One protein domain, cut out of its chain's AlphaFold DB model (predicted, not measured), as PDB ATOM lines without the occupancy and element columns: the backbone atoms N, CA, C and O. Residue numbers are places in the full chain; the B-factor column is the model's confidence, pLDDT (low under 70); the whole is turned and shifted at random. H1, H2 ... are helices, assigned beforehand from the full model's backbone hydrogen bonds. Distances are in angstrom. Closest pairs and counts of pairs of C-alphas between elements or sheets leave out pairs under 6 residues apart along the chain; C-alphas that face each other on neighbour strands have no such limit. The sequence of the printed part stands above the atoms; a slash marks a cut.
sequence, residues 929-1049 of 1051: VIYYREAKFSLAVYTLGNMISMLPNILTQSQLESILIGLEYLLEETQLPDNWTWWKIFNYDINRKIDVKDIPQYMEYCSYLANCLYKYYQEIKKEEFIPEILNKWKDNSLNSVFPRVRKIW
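AT A GLANCE: This is residues 929 to 1049 of the 1051 residues of an uncharacterized protein of Geminocystis sp. NIES-3709 (UniProt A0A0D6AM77). What does the model look like? The long helix H4 runs through the body, with H1 side by side with it, H2 close by it, and the helical hairpin of H5 and H6 packed on it; beyond one end of this body a loose loop bearing the small helix H3 reaches away, and residues 978 to 984, of which 982 to 984 belong to H3, stick out. What is it made of? The printed part has 121 residues with six named helices, H1 to H6 in that order along the chain, and no named strand, and its class is all helix. How large is it? It is compact, with a radius of gyration of the C-alphas of 14.7 A, yet elongated, spanning 45 by 28 by 20 A.

HOW THE PARTS SIT: What does the first helix meet? H1, residues 938 to 950, touches the hub H4, residues 999 to 1021, at a shallow tilt of 20 degrees, the same way; their closest C-alphas, of Gly 945 and Leu 1009, are 4.2 A apart. How does the second helix stand? H2, residues 957 to 973, is near H1 and only just touches H4, with 3 pairs of C-alphas within 8 A, the closest those of Leu 967 and Cys 1006 at 6.9 A. H2 and H4 run opposite ways at a shallow tilt of 33 degrees, only just short of steep. H3, residues 982 to 986, touches no helix. Where are the last two helices? H5, residues 1028 to 1039, touches H4 at a steep tilt of 51 degrees, closest at the C-alphas of Ala 1010 and Leu 1030, 5.8 A. H5 forms a hairpin with H6, residues 1043 to 1049, and H6 touches H4 at a shallow tilt of 6 degrees, closest at the C-alphas of Glu 1004 and Val 1045, 4.8 A. H5 also touches H2, closest at the C-alphas of Glu 968 and Ile 1029, 6.3 A. Are the backbones in order? Every O i to N i+4 pair is within hydrogen-bond range in H1, H4 and H5, against 12 of 13 in H2, 2 of 3 in H6 and 0 of 1 in H3, where 0 of 2 O i to N i+3 pairs are within range.

IN THESE COORDINATES: Where do the helices begin and end? C-alpha 938 of H1 is at (485.529, 407.128, 404.222), and C-alpha 1049 of H6 is at (474.216, 412.451, 390.081). Which are longest? H4 measures 31.3 A from first to last C-alpha, H2 24.8 A and H1 18.9 A.

THE WHOLE: Is the printed part unbroken? It has no cut; the link from H3 to H4 is long. Where is confidence low? The pLDDT is under 70 at residues 931 to 938, 977 to 994 and 1021 to 1024.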
ATOM      1  N   VAL A 929     485.676 414.987 409.479       73.62
ATOM      2  CA  VAL A 929     485.535 415.487 408.094       73.62
ATOM      3  C   VAL A 929     486.447 416.674 407.835       73.62
ATOM      4  O   VAL A 929     487.185 416.672 406.856       73.62
ATOM      5  N   ILE A 930     486.426 417.668 408.724       73.19
ATOM      6  CA  ILE A 930     487.188 418.912 408.550       73.19
ATOM      7  C   ILE A 930     488.695 418.648 408.632       73.19
ATOM      8  O   ILE A 930     489.466 419.107 407.794       73.19
ATOM      9  N   TYR A 931     489.145 417.942 409.675       66.62
ATOM     10  CA  TYR A 931     490.563 417.945 410.036       66.62
ATOM     11  C   TYR A 931     491.416 416.891 409.332       66.62
ATOM     12  O   TYR A 931     492.631 416.936 409.534       66.62
ATOM     13  N   TYR A 932     490.807 415.972 408.563       63.97
ATOM     14  CA  TYR A 932     491.417 414.844 407.836       63.97
ATOM     15  C   TYR A 932     492.769 414.401 408.428       63.97
ATOM     16  O   TYR A 932     493.834 414.943 408.081       63.97
ATOM     17  N   ARG A 933     492.735 413.439 409.361       52.78
ATOM     18  CA  ARG A 933     493.940 413.001 410.089       52.78
ATOM     19  C   ARG A 933     494.375 411.557 409.870       52.78
ATOM     20  O   ARG A 933     495.572 411.322 409.974       52.78
ATOM     21  N   GLU A 934     493.483 410.616 409.556       54.28
ATOM     22  CA  GLU A 934     493.847 409.189 409.496       54.28
ATOM     23  C   GLU A 934     493.112 408.407 408.393       54.28
ATOM     24  O   GLU A 934     492.027 408.777 407.936       54.28
ATOM     25  N   ALA A 935     493.728 407.305 407.957       44.00
ATOM     26  CA  ALA A 935     493.197 406.423 406.921       44.00
ATOM     27  C   ALA A 935     491.899 405.723 407.366       44.00
ATOM     28  O   ALA A 935     491.802 405.260 408.502       44.00
ATOM     29  N   LYS A 936     490.958 405.534 406.424       57.44
ATOM     30  CA  LYS A 936     489.611 404.926 406.604       57.44
ATOM     31  C   LYS A 936     488.532 405.860 407.176       57.44
ATOM     32  O   LYS A 936     487.491 405.392 407.624       57.44
ATOM     33  N   PHE A 937     488.727 407.171 407.044       66.94
ATOM     34  CA  PHE A 937     487.699 408.200 407.266       66.94
ATOM     35  C   PHE A 937     486.447 408.048 406.354       66.94
ATOM     36  O   PHE A 937     485.376 408.572 406.654       66.94
ATOM     37  N   SER A 938     486.549 407.274 405.269       69.00
ATOM     38  CA  SER A 938     485.529 407.128 404.222       69.00
ATOM     39  C   SER A 938     484.109 406.784 404.731       69.00
ATOM     40  O   SER A 938     483.146 407.404 404.281       69.00
ATOM     41  N   LEU A 939     483.945 405.893 405.721       72.00
ATOM     42  CA  LEU A 939     482.608 405.544 406.243       72.00
ATOM     43  C   LEU A 939     481.887 406.732 406.907       72.00
ATOM     44  O   LEU A 939     480.684 406.877 406.729       72.00
ATOM     45  N   ALA A 940     482.600 407.607 407.623       78.62
ATOM     46  CA  ALA A 940     481.981 408.742 408.312       78.62
ATOM     47  C   ALA A 940     481.373 409.762 407.330       78.62
ATOM     48  O   ALA A 940     480.305 410.308 407.601       78.62
ATOM     49  N   VAL A 941     482.001 409.961 406.161       83.19
ATOM     50  CA  VAL A 941     481.445 410.763 405.051       83.19
ATOM     51  C   VAL A 941     480.114 410.177 404.581       83.19
ATOM     52  O   VAL A 941     479.120 410.893 404.466       83.19
ATOM     53  N   TYR A 942     480.094 408.864 404.336       83.00
ATOM     54  CA  TYR A 942     478.912 408.152 403.861       83.00
ATOM     55  C   TYR A 942     477.763 408.221 404.875       83.00
ATOM     56  O   TYR A 942     476.644 408.586 404.519       83.00
ATOM     57  N   THR A 943     478.045 407.968 406.156       79.94
ATOM     58  CA  THR A 943     477.038 408.034 407.221       79.94
ATOM     59  C   THR A 943     476.489 409.450 407.422       79.94
ATOM     60  O   THR A 943     475.293 409.595 407.652       79.94
ATOM     61  N   LEU A 944     477.290 410.512 407.266       85.56
ATOM     62  CA  LEU A 944     476.756 411.883 407.262       85.56
ATOM     63  C   LEU A 944     475.801 412.122 406.078       85.56
ATOM     64  O   LEU A 944     474.779 412.785 406.248       85.56
ATOM     65  N   GLY A 945     476.074 411.529 404.911       85.56
ATOM     66  CA  GLY A 945     475.149 411.518 403.772       85.56
ATOM     67  C   GLY A 945     473.824 410.821 404.100       85.56
ATOM     68  O   GLY A 945     472.759 411.391 403.848       85.56
ATOM     69  N   ASN A 946     473.876 409.646 404.747       81.81
ATOM     70  CA  ASN A 946     472.684 408.956 405.258       81.81
ATOM     71  C   ASN A 946     471.909 409.858 406.233       81.81
ATOM     72  O   ASN A 946     470.712 410.062 406.055       81.81
ATOM     73  N   MET A 947     472.589 410.441 407.227       82.38
ATOM     74  CA  MET A 947     471.976 411.301 408.246       82.38
ATOM     75  C   MET A 947     471.255 412.502 407.623       82.38
ATOM     76  O   MET A 947     470.123 412.782 408.001       82.38
ATOM     77  N   ILE A 948     471.863 413.178 406.643       84.75
ATOM     78  CA  ILE A 948     471.254 414.332 405.959       84.75
ATOM     79  C   ILE A 948     470.058 413.910 405.098       84.75
ATOM     80  O   ILE A 948     469.041 414.597 405.097       84.75
ATOM     81  N   SER A 949     470.154 412.777 404.391       82.00
ATOM     82  CA  SER A 949     469.054 412.283 403.548       82.00
ATOM     83  C   SER A 949     467.858 411.751 404.351       82.00
ATOM     84  O   SER A 949     466.718 411.933 403.935       82.00
ATOM     85  N   MET A 950     468.094 411.132 405.513       77.00
ATOM     86  CA  MET A 950     467.032 410.604 406.376       77.00
ATOM     87  C   MET A 950     466.457 411.653 407.335       77.00
ATOM     88  O   MET A 950     465.267 411.611 407.637       77.00
ATOM     89  N   LEU A 951     467.292 412.562 407.852       79.31
ATOM     90  CA  LEU A 951     466.979 413.475 408.959       79.31
ATOM     91  C   LEU A 951     467.437 414.912 408.626       79.31
ATOM     92  O   LEU A 951     468.305 415.460 409.309       79.31
ATOM     93  N   PRO A 952     466.868 415.568 407.597       74.88
ATOM     94  CA  PRO A 952     467.414 416.809 407.037       74.88
ATOM     95  C   PRO A 952     467.579 417.955 408.052       74.88
ATOM     96  O   PRO A 952     468.526 418.730 407.970       74.88
ATOM     97  N   ASN A 953     466.703 418.050 409.054       78.25
ATOM     98  CA  ASN A 953     466.722 419.131 410.049       78.25
ATOM     99  C   ASN A 953     467.630 418.864 411.269       78.25
ATOM    100  O   ASN A 953     467.527 419.583 412.260       78.25
ATOM    101  N   ILE A 954     468.477 417.827 411.244       78.75
ATOM    102  CA  ILE A 954     469.249 417.406 412.428       78.75
ATOM    103  C   ILE A 954     470.558 418.176 412.650       78.75
ATOM    104  O   ILE A 954     471.108 418.135 413.748       78.75
ATOM    105  N   LEU A 955     471.060 418.864 411.620       84.00
ATOM    106  CA  LEU A 955     472.314 419.617 411.669       84.00
ATOM    107  C   LEU A 955     472.062 421.120 411.809       84.00
ATOM    108  O   LEU A 955     471.175 421.684 411.168       84.00
ATOM    109  N   THR A 956     472.885 421.789 412.614       86.12
ATOM    110  CA  THR A 956     472.855 423.252 412.740       86.12
ATOM    111  C   THR A 956     473.497 423.931 411.525       86.12
ATOM    112  O   THR A 956     474.315 423.347 410.814       86.12
ATOM    113  N   GLN A 957     473.179 425.207 411.287       84.31
ATOM    114  CA  GLN A 957     473.764 425.978 410.176       84.31
ATOM    115  C   GLN A 957     475.309 426.018 410.233       84.31
ATOM    116  O   GLN A 957     475.958 425.872 409.201       84.31
ATOM    117  N   SER A 958     475.887 426.117 411.436       86.31
ATOM    118  CA  SER A 958     477.341 426.066 411.667       86.31
ATOM    119  C   SER A 958     477.939 424.692 411.329       86.31
ATOM    120  O   SER A 958     479.014 424.598 410.735       86.31
ATOM    121  N   GLN A 959     477.220 423.607 411.637       88.50
ATOM    122  CA  GLN A 959     477.616 422.244 411.274       88.50
ATOM    123  C   GLN A 959     477.567 422.021 409.756       88.50
ATOM    124  O   GLN A 959     478.490 421.426 409.202       88.50
ATOM    125  N   LEU A 960     476.549 422.546 409.068       88.44
ATOM    126  CA  LEU A 960     476.458 422.503 407.604       88.44
ATOM    127  C   LEU A 960     477.613 423.271 406.942       88.44
ATOM    128  O   LEU A 960     478.289 422.722 406.076       88.44
ATOM    129  N   GLU A 961     477.894 424.499 407.386       87.75
ATOM    130  CA  GLU A 961     479.046 425.292 406.922       87.75
ATOM    131  C   GLU A 961     480.376 424.561 407.158       87.75
ATOM    132  O   GLU A 961     481.218 424.489 406.265       87.75
ATOM    133  N   SER A 962     480.527 423.925 408.320       87.44
ATOM    134  CA  SER A 962     481.695 423.101 408.644       87.44
ATOM    135  C   SER A 962     481.875 421.907 407.696       87.44
ATOM    136  O   SER A 962     482.996 421.609 407.281       87.44
ATOM    137  N   ILE A 963     480.786 421.233 407.307       89.56
ATOM    138  CA  ILE A 963     480.834 420.126 406.336       89.56
ATOM    139  C   ILE A 963     481.179 420.642 404.931       89.56
ATOM    140  O   ILE A 963     481.960 419.999 404.232       89.56
ATOM    141  N   LEU A 964     480.651 421.802 404.523       90.50
ATOM    142  CA  LEU A 964     480.971 422.420 403.230       90.50
ATOM    143  C   LEU A 964     482.465 422.769 403.121       90.50
ATOM    144  O   LEU A 964     483.073 422.477 402.095       90.50
ATOM    145  N   ILE A 965     483.070 423.291 404.195       88.06
ATOM    146  CA  ILE A 965     484.523 423.528 404.287       88.06
ATOM    147  C   ILE A 965     485.305 422.207 404.179       88.06
ATOM    148  O   ILE A 965     486.292 422.123 403.450       88.06
ATOM    149  N   GLY A 966     484.856 421.143 404.855       86.88
ATOM    150  CA  GLY A 966     485.459 419.811 404.721       86.88
ATOM    151  C   GLY A 966     485.395 419.267 403.286       86.88
ATOM    152  O   GLY A 966     486.384 418.739 402.779       86.88
ATOM    153  N   LEU A 967     484.259 419.445 402.605       89.12
ATOM    154  CA  LEU A 967     484.084 419.089 401.194       89.12
ATOM    155  C   LEU A 967     484.957 419.926 400.249       89.12
ATOM    156  O   LEU A 967     485.348 419.409 399.205       89.12
ATOM    157  N   GLU A 968     485.278 421.175 400.587       89.56
ATOM    158  CA  GLU A 968     486.189 422.017 399.802       89.56
ATOM    159  C   GLU A 968     487.625 421.475 399.839       89.56
ATOM    160  O   GLU A 968     488.193 421.195 398.784       89.56
ATOM    161  N   TYR A 969     488.165 421.173 401.024       84.88
ATOM    162  CA  TYR A 969     489.480 420.525 401.144       84.88
ATOM    163  C   TYR A 969     489.528 419.135 400.486       84.88
ATOM    164  O   TYR A 969     490.511 418.776 399.834       84.88
ATOM    165  N   LEU A 970     488.462 418.339 400.627       85.62
ATOM    166  CA  LEU A 970     488.382 417.012 400.009       85.62
ATOM    167  C   LEU A 970     488.297 417.080 398.477       85.62
ATOM    168  O   LEU A 970     488.741 416.142 397.815       85.62
ATOM    169  N   LEU A 971     487.773 418.168 397.903       87.19
ATOM    170  CA  LEU A 971     487.737 418.360 396.452       87.19
ATOM    171  C   LEU A 971     489.149 418.529 395.874       87.19
ATOM    172  O   LEU A 971     489.402 418.064 394.765       87.19
ATOM    173  N   GLU A 972     490.066 419.161 396.609       81.69
ATOM    174  CA  GLU A 972     491.472 419.308 396.209       81.69
ATOM    175  C   GLU A 972     492.258 417.998 396.403       81.69
ATOM    176  O   GLU A 972     492.898 417.517 395.468       81.69
ATOM    177  N   GLU A 973     492.159 417.356 397.576       79.06
ATOM    178  CA  GLU A 973     492.888 416.104 397.867       79.06
ATOM    179  C   GLU A 973     492.456 414.926 396.967       79.06
ATOM    180  O   GLU A 973     493.265 414.042 396.671       79.06
ATOM    181  N   THR A 974     491.198 414.900 396.504       81.81
ATOM    182  CA  THR A 974     490.680 413.830 395.626       81.81
ATOM    183  C   THR A 974     490.833 414.101 394.126       81.81
ATOM    184  O   THR A 974     490.498 413.227 393.323       81.81
ATOM    185  N   GLN A 975     491.378 415.251 393.711       77.81
ATOM    186  CA  GLN A 975     491.666 415.497 392.295       77.81
ATOM    187  C   GLN A 975     492.696 414.495 391.756       77.81
ATOM    188  O   GLN A 975     493.793 414.318 392.311       77.81
ATOM    189  N   LEU A 976     492.346 413.861 390.634       71.62
ATOM    190  CA  LEU A 976     493.299 413.137 389.799       71.62
ATOM    191  C   LEU A 976     494.286 414.156 389.202       71.62
ATOM    192  O   LEU A 976     493.831 415.170 388.674       71.62
ATOM    193  N   PRO A 977     495.610 413.935 389.282       63.22
ATOM    194  CA  PRO A 977     496.579 414.852 388.688       63.22
ATOM    195  C   PRO A 977     496.462 414.917 387.164       63.22
ATOM    196  O   PRO A 977     496.164 413.911 386.520       63.22
ATOM    197  N   ASP A 978     496.779 416.078 386.591       57.22
ATOM    198  CA  ASP A 978     496.749 416.282 385.142       57.22
ATOM    199  C   ASP A 978     497.639 415.286 384.382       57.22
ATOM    200  O   ASP A 978     498.740 414.924 384.827       57.22
ATOM    201  N   ASN A 979     497.164 414.909 383.185       51.03
ATOM    202  CA  ASN A 979     497.654 413.823 382.317       51.03
ATOM    203  C   ASN A 979     499.174 413.794 382.053       51.03
ATOM    204  O   ASN A 979     499.695 412.768 381.627       51.03
ATOM    205  N   TRP A 980     499.901 414.890 382.285       44.84
ATOM    206  CA  TRP A 980     501.350 414.985 382.065       44.84
ATOM    207  C   TRP A 980     502.208 414.619 383.291       44.84
ATOM    208  O   TRP A 980     503.438 414.639 383.227       44.84
ATOM    209  N   THR A 981     501.586 414.254 384.418       48.09
ATOM    210  CA  THR A 981     502.285 413.933 385.679       48.09
ATOM    211  C   THR A 981     502.002 412.536 386.234       48.09
ATOM    212  O   THR A 981     502.077 412.308 387.440       48.09
ATOM    213  N   TRP A 982     501.826 411.569 385.330       44.62
ATOM    214  CA  TRP A 982     501.854 410.119 385.594       44.62
ATOM    215  C   TRP A 982     502.937 409.668 386.595       44.62
ATOM    216  O   TRP A 982     502.721 408.773 387.410       44.62
ATOM    217  N   TRP A 983     504.102 410.320 386.577       44.44
ATOM    218  CA  TRP A 983     505.249 409.990 387.424       44.44
ATOM    219  C   TRP A 983     505.171 410.505 388.871       44.44
ATOM    220  O   TRP A 983     505.712 409.843 389.755       44.44
ATOM    221  N   LYS A 984     504.467 411.617 389.149       45.78
ATOM    222  CA  LYS A 984     504.253 412.113 390.532       45.78
ATOM    223  C   LYS A 984     503.390 411.161 391.367       45.78
ATOM    224  O   LYS A 984     503.439 411.182 392.590       45.78
ATOM    225  N   ILE A 985     502.588 410.341 390.692       44.97
ATOM    226  CA  ILE A 985     501.595 409.445 391.290       44.97
ATOM    227  C   ILE A 985     502.265 408.176 391.827       44.97
ATOM    228  O   ILE A 985     502.025 407.779 392.964       44.97
ATOM    229  N   PHE A 986     503.149 407.567 391.032       44.19
ATOM    230  CA  PHE A 986     503.919 406.391 391.451       44.19
ATOM    231  C   PHE A 986     505.145 406.735 392.300       44.19
ATOM    232  O   PHE A 986     505.590 405.901 393.088       44.19
ATOM    233  N   ASN A 987     505.682 407.950 392.165       43.75
ATOM    234  CA  ASN A 987     506.789 408.448 392.968       43.75
ATOM    235  C   ASN A 987     506.431 409.782 393.633       43.75
ATOM    236  O   ASN A 987     506.737 410.851 393.114       43.75
ATOM    237  N   TYR A 988     505.904 409.663 394.855       42.50
ATOM    238  CA  TYR A 988     506.037 410.660 395.920       42.50
ATOM    239  C   TYR A 988     505.442 412.054 395.621       42.50
ATOM    240  O   TYR A 988     506.165 413.022 395.385       42.50
ATOM    241  N   ASP A 989     504.137 412.202 395.856       44.00
ATOM    242  CA  ASP A 989     503.657 413.405 396.544       44.00
ATOM    243  C   ASP A 989     503.622 413.122 398.054       44.00
ATOM    244  O   ASP A 989     502.646 412.596 398.585       44.00
ATOM    245  N   ILE A 990     504.727 413.432 398.745       46.94
ATOM    246  CA  ILE A 990     504.925 413.180 400.190       46.94
ATOM    247  C   ILE A 990     503.847 413.878 401.042       46.94
ATOM    248  O   ILE A 990     503.644 413.525 402.202       46.94
ATOM    249  N   ASN A 991     503.166 414.881 400.478       51.31
ATOM    250  CA  ASN A 991     502.201 415.711 401.186       51.31
ATOM    251  C   ASN A 991     500.742 415.266 401.001       51.31
ATOM    252  O   ASN A 991     499.907 415.688 401.801       51.31
ATOM    253  N   ARG A 992     500.420 414.422 400.004       61.03
ATOM    254  CA  ARG A 992     499.059 413.878 399.840       61.03
ATOM    255  C   ARG A 992     498.731 412.938 400.992       61.03
ATOM    256  O   ARG A 992     499.500 412.030 401.302       61.03
ATOM    257  N   LYS A 993     497.566 413.134 401.615       67.50
ATOM    258  CA  LYS A 993     497.149 412.318 402.768       67.50
ATOM    259  C   LYS A 993     496.245 411.136 402.390       67.50
ATOM    260  O   LYS A 993     496.004 410.262 403.227       67.50
ATOM    261  N   ILE A 994     495.707 411.125 401.171       69.81
ATOM    262  CA  ILE A 994     494.945 410.014 400.582       69.81
ATOM    263  C   ILE A 994     495.903 409.185 399.709       69.81
ATOM    264  O   ILE A 994     496.560 409.742 398.828       69.81
ATOM    265  N   ASP A 995     495.975 407.864 399.919       71.56
ATOM    266  CA  ASP A 995     496.648 406.962 398.970       71.56
ATOM    267  C   ASP A 995     495.892 407.008 397.635       71.56
ATOM    268  O   ASP A 995     494.665 406.898 397.597       71.56
ATOM    269  N   VAL A 996     496.624 407.140 396.530       70.94
ATOM    270  CA  VAL A 996     496.098 407.152 395.157       70.94
ATOM    271  C   VAL A 996     495.072 406.037 394.906       70.94
ATOM    272  O   VAL A 996     494.080 406.254 394.210       70.94
ATOM    273  N   LYS A 997     495.272 404.856 395.501       73.44
ATOM    274  CA  LYS A 997     494.382 403.693 395.361       73.44
ATOM    275  C   LYS A 997     493.034 403.859 396.061       73.44
ATOM    276  O   LYS A 997     492.056 403.258 395.620       73.44
ATOM    277  N   ASP A 998     492.975 404.677 397.108       76.94
ATOM    278  CA  ASP A 998     491.761 404.943 397.880       76.94
ATOM    279  C   ASP A 998     490.937 406.107 397.288       76.94
ATOM    280  O   ASP A 998     489.734 406.190 397.554       76.94
ATOM    281  N   ILE A 999     491.532 406.968 396.442       80.62
ATOM    282  CA  ILE A 999     490.864 408.132 395.813       80.62
ATOM    283  C   ILE A 999     489.462 407.805 395.258       80.62
ATOM    284  O   ILE A 999     488.539 408.551 395.587       80.62
ATOM    285  N   PRO A1000     489.224 406.713 394.495       84.06
ATOM    286  CA  PRO A1000     487.895 406.430 393.948       84.06
ATOM    287  C   PRO A1000     486.819 406.243 395.024       84.06
ATOM    288  O   PRO A1000     485.691 406.694 394.837       84.06
ATOM    289  N   GLN A1001     487.160 405.618 396.160       84.88
ATOM    290  CA  GLN A1001     486.225 405.418 397.272       84.88
ATOM    291  C   GLN A1001     485.944 406.736 398.005       84.88
ATOM    292  O   GLN A1001     484.806 407.004 398.387       84.88
ATOM    293  N   TYR A1002     486.965 407.579 398.182       84.56
ATOM    294  CA  TYR A1002     486.779 408.909 398.762       84.56
ATOM    295  C   TYR A1002     485.926 409.803 397.851       84.56
ATOM    296  O   TYR A1002     484.978 410.414 398.341       84.56
ATOM    297  N   MET A1003     486.175 409.815 396.535       87.88
ATOM    298  CA  MET A1003     485.324 410.520 395.566       87.88
ATOM    299  C   MET A1003     483.878 410.013 395.603       87.88
ATOM    300  O   MET A1003     482.965 410.834 395.607       87.88
ATOM    301  N   GLU A1004     483.655 408.694 395.657       89.06
ATOM    302  CA  GLU A1004     482.319 408.081 395.733       89.06
ATOM    303  C   GLU A1004     481.531 408.635 396.931       89.06
ATOM    304  O   GLU A1004     480.452 409.201 396.758       89.06
ATOM    305  N   TYR A1005     482.089 408.569 398.142       88.88
ATOM    306  CA  TYR A1005     481.358 409.004 399.335       88.88
ATOM    307  C   TYR A1005     481.260 410.525 399.483       88.88
ATOM    308  O   TYR A1005     480.227 411.013 399.935       88.88
ATOM    309  N   CYS A1006     482.275 411.292 399.068       90.69
ATOM    310  CA  CYS A1006     482.192 412.760 399.083       90.69
ATOM    311  C   CYS A1006     481.136 413.262 398.091       90.69
ATOM    312  O   CYS A1006     480.367 414.163 398.417       90.69
ATOM    313  N   SER A1007     481.028 412.621 396.923       93.12
ATOM    314  CA  SER A1007     479.984 412.918 395.937       93.12
ATOM    315  C   SER A1007     478.593 412.559 396.451       93.12
ATOM    316  O   SER A1007     477.651 413.307 396.207       93.12
ATOM    317  N   TYR A1008     478.459 411.454 397.196       91.44
ATOM    318  CA  TYR A1008     477.204 411.071 397.848       91.44
ATOM    319  C   TYR A1008     476.782 412.098 398.909       91.44
ATOM    320  O   TYR A1008     475.672 412.621 398.844       91.44
ATOM    321  N   LEU A1009     477.688 412.478 399.816       91.94
ATOM    322  CA  LEU A1009     477.440 413.528 400.810       91.94
ATOM    323  C   LEU A1009     477.071 414.870 400.151       91.94
ATOM    324  O   LEU A1009     476.114 415.521 400.570       91.94
ATOM    325  N   ALA A1010     477.783 415.260 399.091       93.88
ATOM    326  CA  ALA A1010     477.481 416.465 398.326       93.88
ATOM    327  C   ALA A1010     476.110 416.393 397.623       93.88
ATOM    328  O   ALA A1010     475.409 417.402 397.579       93.88
ATOM    329  N   ASN A1011     475.684 415.222 397.129       93.31
ATOM    330  CA  ASN A1011     474.352 415.017 396.546       93.31
ATOM    331  C   ASN A1011     473.237 415.138 397.596       93.31
ATOM    332  O   ASN A1011     472.248 415.829 397.351       93.31
ATOM    333  N   CYS A1012     473.418 414.537 398.778       90.81
ATOM    334  CA  CYS A1012     472.478 414.668 399.895       90.81
ATOM    335  C   CYS A1012     472.340 416.130 400.348       90.81
ATOM    336  O   CYS A1012     471.224 416.622 400.507       90.81
ATOM    337  N   LEU A1013     473.459 416.855 400.481       90.94
ATOM    338  CA  LEU A1013     473.442 418.292 400.773       90.94
ATOM    339  C   LEU A1013     472.772 419.099 399.656       90.94
ATOM    340  O   LEU A1013     471.980 419.990 399.940       90.94
ATOM    341  N   TYR A1014     473.045 418.797 398.388       91.88
ATOM    342  CA  TYR A1014     472.452 419.515 397.260       91.88
ATOM    343  C   TYR A1014     470.922 419.398 397.259       91.88
ATOM    344  O   TYR A1014     470.239 420.419 397.191       91.88
ATOM    345  N   LYS A1015     470.394 418.180 397.445       88.50
ATOM    346  CA  LYS A1015     468.953 417.924 397.613       88.50
ATOM    347  C   LYS A1015     468.382 418.678 398.818       88.50
ATOM    348  O   LYS A1015     467.397 419.393 398.669       88.50
ATOM    349  N   TYR A1016     469.058 418.631 399.969       87.81
ATOM    350  CA  TYR A1016     468.679 419.394 401.165       87.81
ATOM    351  C   TYR A1016     468.549 420.908 400.893       87.81
ATOM    352  O   TYR A1016     467.537 421.520 401.243       87.81
ATOM    353  N   TYR A1017     469.535 421.526 400.230       86.62
ATOM    354  CA  TYR A1017     469.488 422.954 399.891       86.62
ATOM    355  C   TYR A1017     468.401 423.278 398.848       86.62
ATOM    356  O   TYR A1017     467.765 424.328 398.959       86.62
ATOM    357  N   GLN A1018     468.141 422.392 397.878       85.12
ATOM    358  CA  GLN A1018     467.036 422.554 396.926       85.12
ATOM    359  C   GLN A1018     465.668 422.522 397.623       85.12
ATOM    360  O   GLN A1018     464.883 423.459 397.471       85.12
ATOM    361  N   GLU A1019     465.397 421.480 398.411       81.12
ATOM    362  CA  GLU A1019     464.086 421.233 399.025       81.12
ATOM    363  C   GLU A1019     463.744 422.247 400.126       81.12
ATOM    364  O   GLU A1019     462.619 422.749 400.180       81.12
ATOM    365  N   ILE A1020     464.705 422.578 400.997       72.38
ATOM    366  CA  ILE A1020     464.444 423.375 402.209       72.38
ATOM    367  C   ILE A1020     464.768 424.864 402.024       72.38
ATOM    368  O   ILE A1020     464.109 425.703 402.643       72.38
ATOM    369  N   LYS A1021     465.731 425.227 401.162       63.75
ATOM    370  CA  LYS A1021     466.136 426.633 400.938       63.75
ATOM    371  C   LYS A1021     465.745 427.218 399.570       63.75
ATOM    372  O   LYS A1021     466.118 428.352 399.294       63.75
ATOM    373  N   LYS A1022     464.934 426.506 398.771       60.66
ATOM    374  CA  LYS A1022     464.281 426.997 397.536       60.66
ATOM    375  C   LYS A1022     465.227 427.646 396.511       60.66
ATOM    376  O   LYS A1022     465.036 428.800 396.152       60.66
ATOM    377  N   GLU A1023     466.204 426.883 396.022       58.47
ATOM    378  CA  GLU A1023     467.107 427.183 394.880       58.47
ATOM    379  C   GLU A1023     467.991 428.455 394.936       58.47
ATOM    380  O   GLU A1023     469.115 428.404 394.442       58.47
ATOM    381  N   GLU A1024     467.574 429.560 395.562       58.03
ATOM    382  CA  GLU A1024     468.273 430.860 395.552       58.03
ATOM    383  C   GLU A1024     469.633 430.858 396.282       58.03
ATOM    384  O   GLU A1024     470.405 431.807 396.151       58.03
ATOM    385  N   PHE A1025     469.956 429.806 397.046       74.25
ATOM    386  CA  PHE A1025     471.219 429.700 397.786       74.25
ATOM    387  C   PHE A1025     471.772 428.263 397.843       74.25
ATOM    388  O   PHE A1025     471.890 427.668 398.914       74.25
ATOM    389  N   ILE A1026     472.128 427.694 396.687       87.06
ATOM    390  CA  ILE A1026     472.952 426.473 396.619       87.06
ATOM    391  C   ILE A1026     474.439 426.873 396.735       87.06
ATOM    392  O   ILE A1026     474.925 427.602 395.868       87.06
ATOM    393  N   PRO A1027     475.192 426.399 397.753       90.81
ATOM    394  CA  PRO A1027     476.618 426.697 397.896       90.81
ATOM    395  C   PRO A1027     477.453 426.296 396.670       90.81
ATOM    396  O   PRO A1027     477.320 425.185 396.154       90.81
ATOM    397  N   GLU A1028     478.376 427.167 396.251       91.69
ATOM    398  CA  GLU A1028     479.220 426.975 395.057       91.69
ATOM    399  C   GLU A1028     479.992 425.646 395.079       91.69
ATOM    400  O   GLU A1028     480.077 424.959 394.061       91.69
ATOM    401  N   ILE A1029     480.485 425.230 396.251       93.38
ATOM    402  CA  ILE A1029     481.201 423.961 396.427       93.38
ATOM    403  C   ILE A1029     480.348 422.730 396.069       93.38
ATOM    404  O   ILE A1029     480.883 421.753 395.548       93.38
ATOM    405  N   LEU A1030     479.023 422.772 396.258       93.94
ATOM    406  CA  LEU A1030     478.144 421.667 395.859       93.94
ATOM    407  C   LEU A1030     477.969 421.601 394.335       93.94
ATOM    408  O   LEU A1030     477.905 420.505 393.784       93.94
ATOM    409  N   ASN A1031     477.965 422.750 393.648       93.12
ATOM    410  CA  ASN A1031     478.001 422.788 392.183       93.12
ATOM    411  C   ASN A1031     479.351 422.274 391.653       93.12
ATOM    412  O   ASN A1031     479.362 421.409 390.785       93.12
ATOM    413  N   LYS A1032     480.482 422.683 392.251       93.62
ATOM    414  CA  LYS A1032     481.814 422.137 391.914       93.62
ATOM    415  C   LYS A1032     481.881 420.616 392.084       93.62
ATOM    416  O   LYS A1032     482.401 419.927 391.208       93.62
ATOM    417  N   TRP A1033     481.327 420.076 393.174       94.19
ATOM    418  CA  TRP A1033     481.227 418.627 393.366       94.19
ATOM    419  C   TRP A1033     480.320 417.961 392.334       94.19
ATOM    420  O   TRP A1033     480.711 416.931 391.792       94.19
ATOM    421  N   LYS A1034     479.153 418.535 392.021       94.19
ATOM    422  CA  LYS A1034     478.250 418.037 390.972       94.19
ATOM    423  C   LYS A1034     478.956 417.965 389.614       94.19
ATOM    424  O   LYS A1034     478.946 416.908 388.985       94.19
ATOM    425  N   ASP A1035     479.632 419.034 389.205       92.50
ATOM    426  CA  ASP A1035     480.332 419.113 387.920       92.50
ATOM    427  C   ASP A1035     481.533 418.157 387.855       92.50
ATOM    428  O   ASP A1035     481.687 417.430 386.870       92.50
ATOM    429  N   ASN A1036     482.345 418.074 388.916       90.81
ATOM    430  CA  ASN A1036     483.431 417.091 389.008       90.81
ATOM    431  C   ASN A1036     482.880 415.655 388.962       90.81
ATOM    432  O   ASN A1036     483.366 414.813 388.210       90.81
ATOM    433  N   SER A1037     481.802 415.374 389.698       92.12
ATOM    434  CA  SER A1037     481.205 414.037 389.745       92.12
ATOM    435  C   SER A1037     480.625 413.604 388.400       92.12
ATOM    436  O   SER A1037     480.843 412.471 387.979       92.12
ATOM    437  N   LEU A1038     479.916 414.499 387.700       90.19
ATOM    438  CA  LEU A1038     479.307 414.223 386.394       90.19
ATOM    439  C   LEU A1038     480.350 413.949 385.297       90.19
ATOM    440  O   LEU A1038     480.086 413.121 384.415       90.19
ATOM    441  N   ASN A1039     481.505 414.616 385.381       88.06
ATOM    442  CA  ASN A1039     482.648 414.470 384.475       88.06
ATOM    443  C   ASN A1039     483.682 413.427 384.944       88.06
ATOM    444  O   ASN A1039     484.604 413.104 384.198       88.06
ATOM    445  N   SER A1040     483.531 412.873 386.153       88.38
ATOM    446  CA  SER A1040     484.474 411.914 386.731       88.38
ATOM    447  C   SER A1040     484.652 410.687 385.841       88.38
ATOM    448  O   SER A1040     483.697 410.163 385.264       88.38
ATOM    449  N   VAL A1041     485.870 410.153 385.781       86.19
ATOM    450  CA  VAL A1041     486.155 408.886 385.098       86.19
ATOM    451  C   VAL A1041     485.508 407.687 385.813       86.19
ATOM    452  O   VAL A1041     485.161 406.697 385.165       86.19
ATOM    453  N   PHE A1042     485.288 407.764 387.127       89.12
ATOM    454  CA  PHE A1042     484.814 406.628 387.917       89.12
ATOM    455  C   PHE A1042     483.281 406.475 387.840       89.12
ATOM    456  O   PHE A1042     482.550 407.388 388.238       89.12
ATOM    457  N   PRO A1043     482.741 405.321 387.389       87.38
ATOM    458  CA  PRO A1043     481.301 405.162 387.181       87.38
ATOM    459  C   PRO A1043     480.440 405.377 388.423       87.38
ATOM    460  O   PRO A1043     479.387 405.997 388.317       87.38
ATOM    461  N   ARG A1044     480.877 404.904 389.597       85.62
ATOM    462  CA  ARG A1044     480.123 405.089 390.849       85.62
ATOM    463  C   ARG A1044     479.984 406.559 391.240       85.62
ATOM    464  O   ARG A1044     478.915 406.963 391.678       85.62
ATOM    465  N   VAL A1045     481.018 407.359 390.983       89.56
ATOM    466  CA  VAL A1045     481.021 408.811 391.204       89.56
ATOM    467  C   VAL A1045     480.020 409.496 390.262       89.56
ATOM    468  O   VAL A1045     479.167 410.256 390.717       89.56
ATOM    469  N   ARG A1046     480.041 409.154 388.962       90.06
ATOM    470  CA  ARG A1046     479.067 409.670 387.978       90.06
ATOM    471  C   ARG A1046     477.624 409.282 388.306       90.06
ATOM    472  O   ARG A1046     476.722 410.102 388.148       90.06
ATOM    473  N   LYS A1047     477.397 408.028 388.711       87.81
ATOM    474  CA  LYS A1047     476.057 407.459 388.927       87.81
ATOM    475  C   LYS A1047     475.279 408.171 390.032       87.81
ATOM    476  O   LYS A1047     474.084 408.346 389.860       87.81
ATOM    477  N   ILE A1048     475.944 408.663 391.080       88.75
ATOM    478  CA  ILE A1048     475.321 409.406 392.200       88.75
ATOM    479  C   ILE A1048     474.517 410.644 391.751       88.75
ATOM    480  O   ILE A1048     473.596 411.060 392.447       88.75
ATOM    481  N   TRP A1049     474.863 411.239 390.604       88.25
ATOM    482  CA  TRP A1049     474.216 412.451 390.081       88.25
ATOM    483  C   TRP A1049     473.449 412.243 388.766       88.25
ATOM    484  O   TRP A1049     472.855 413.196 388.263       88.25
TER     485      TRP A1049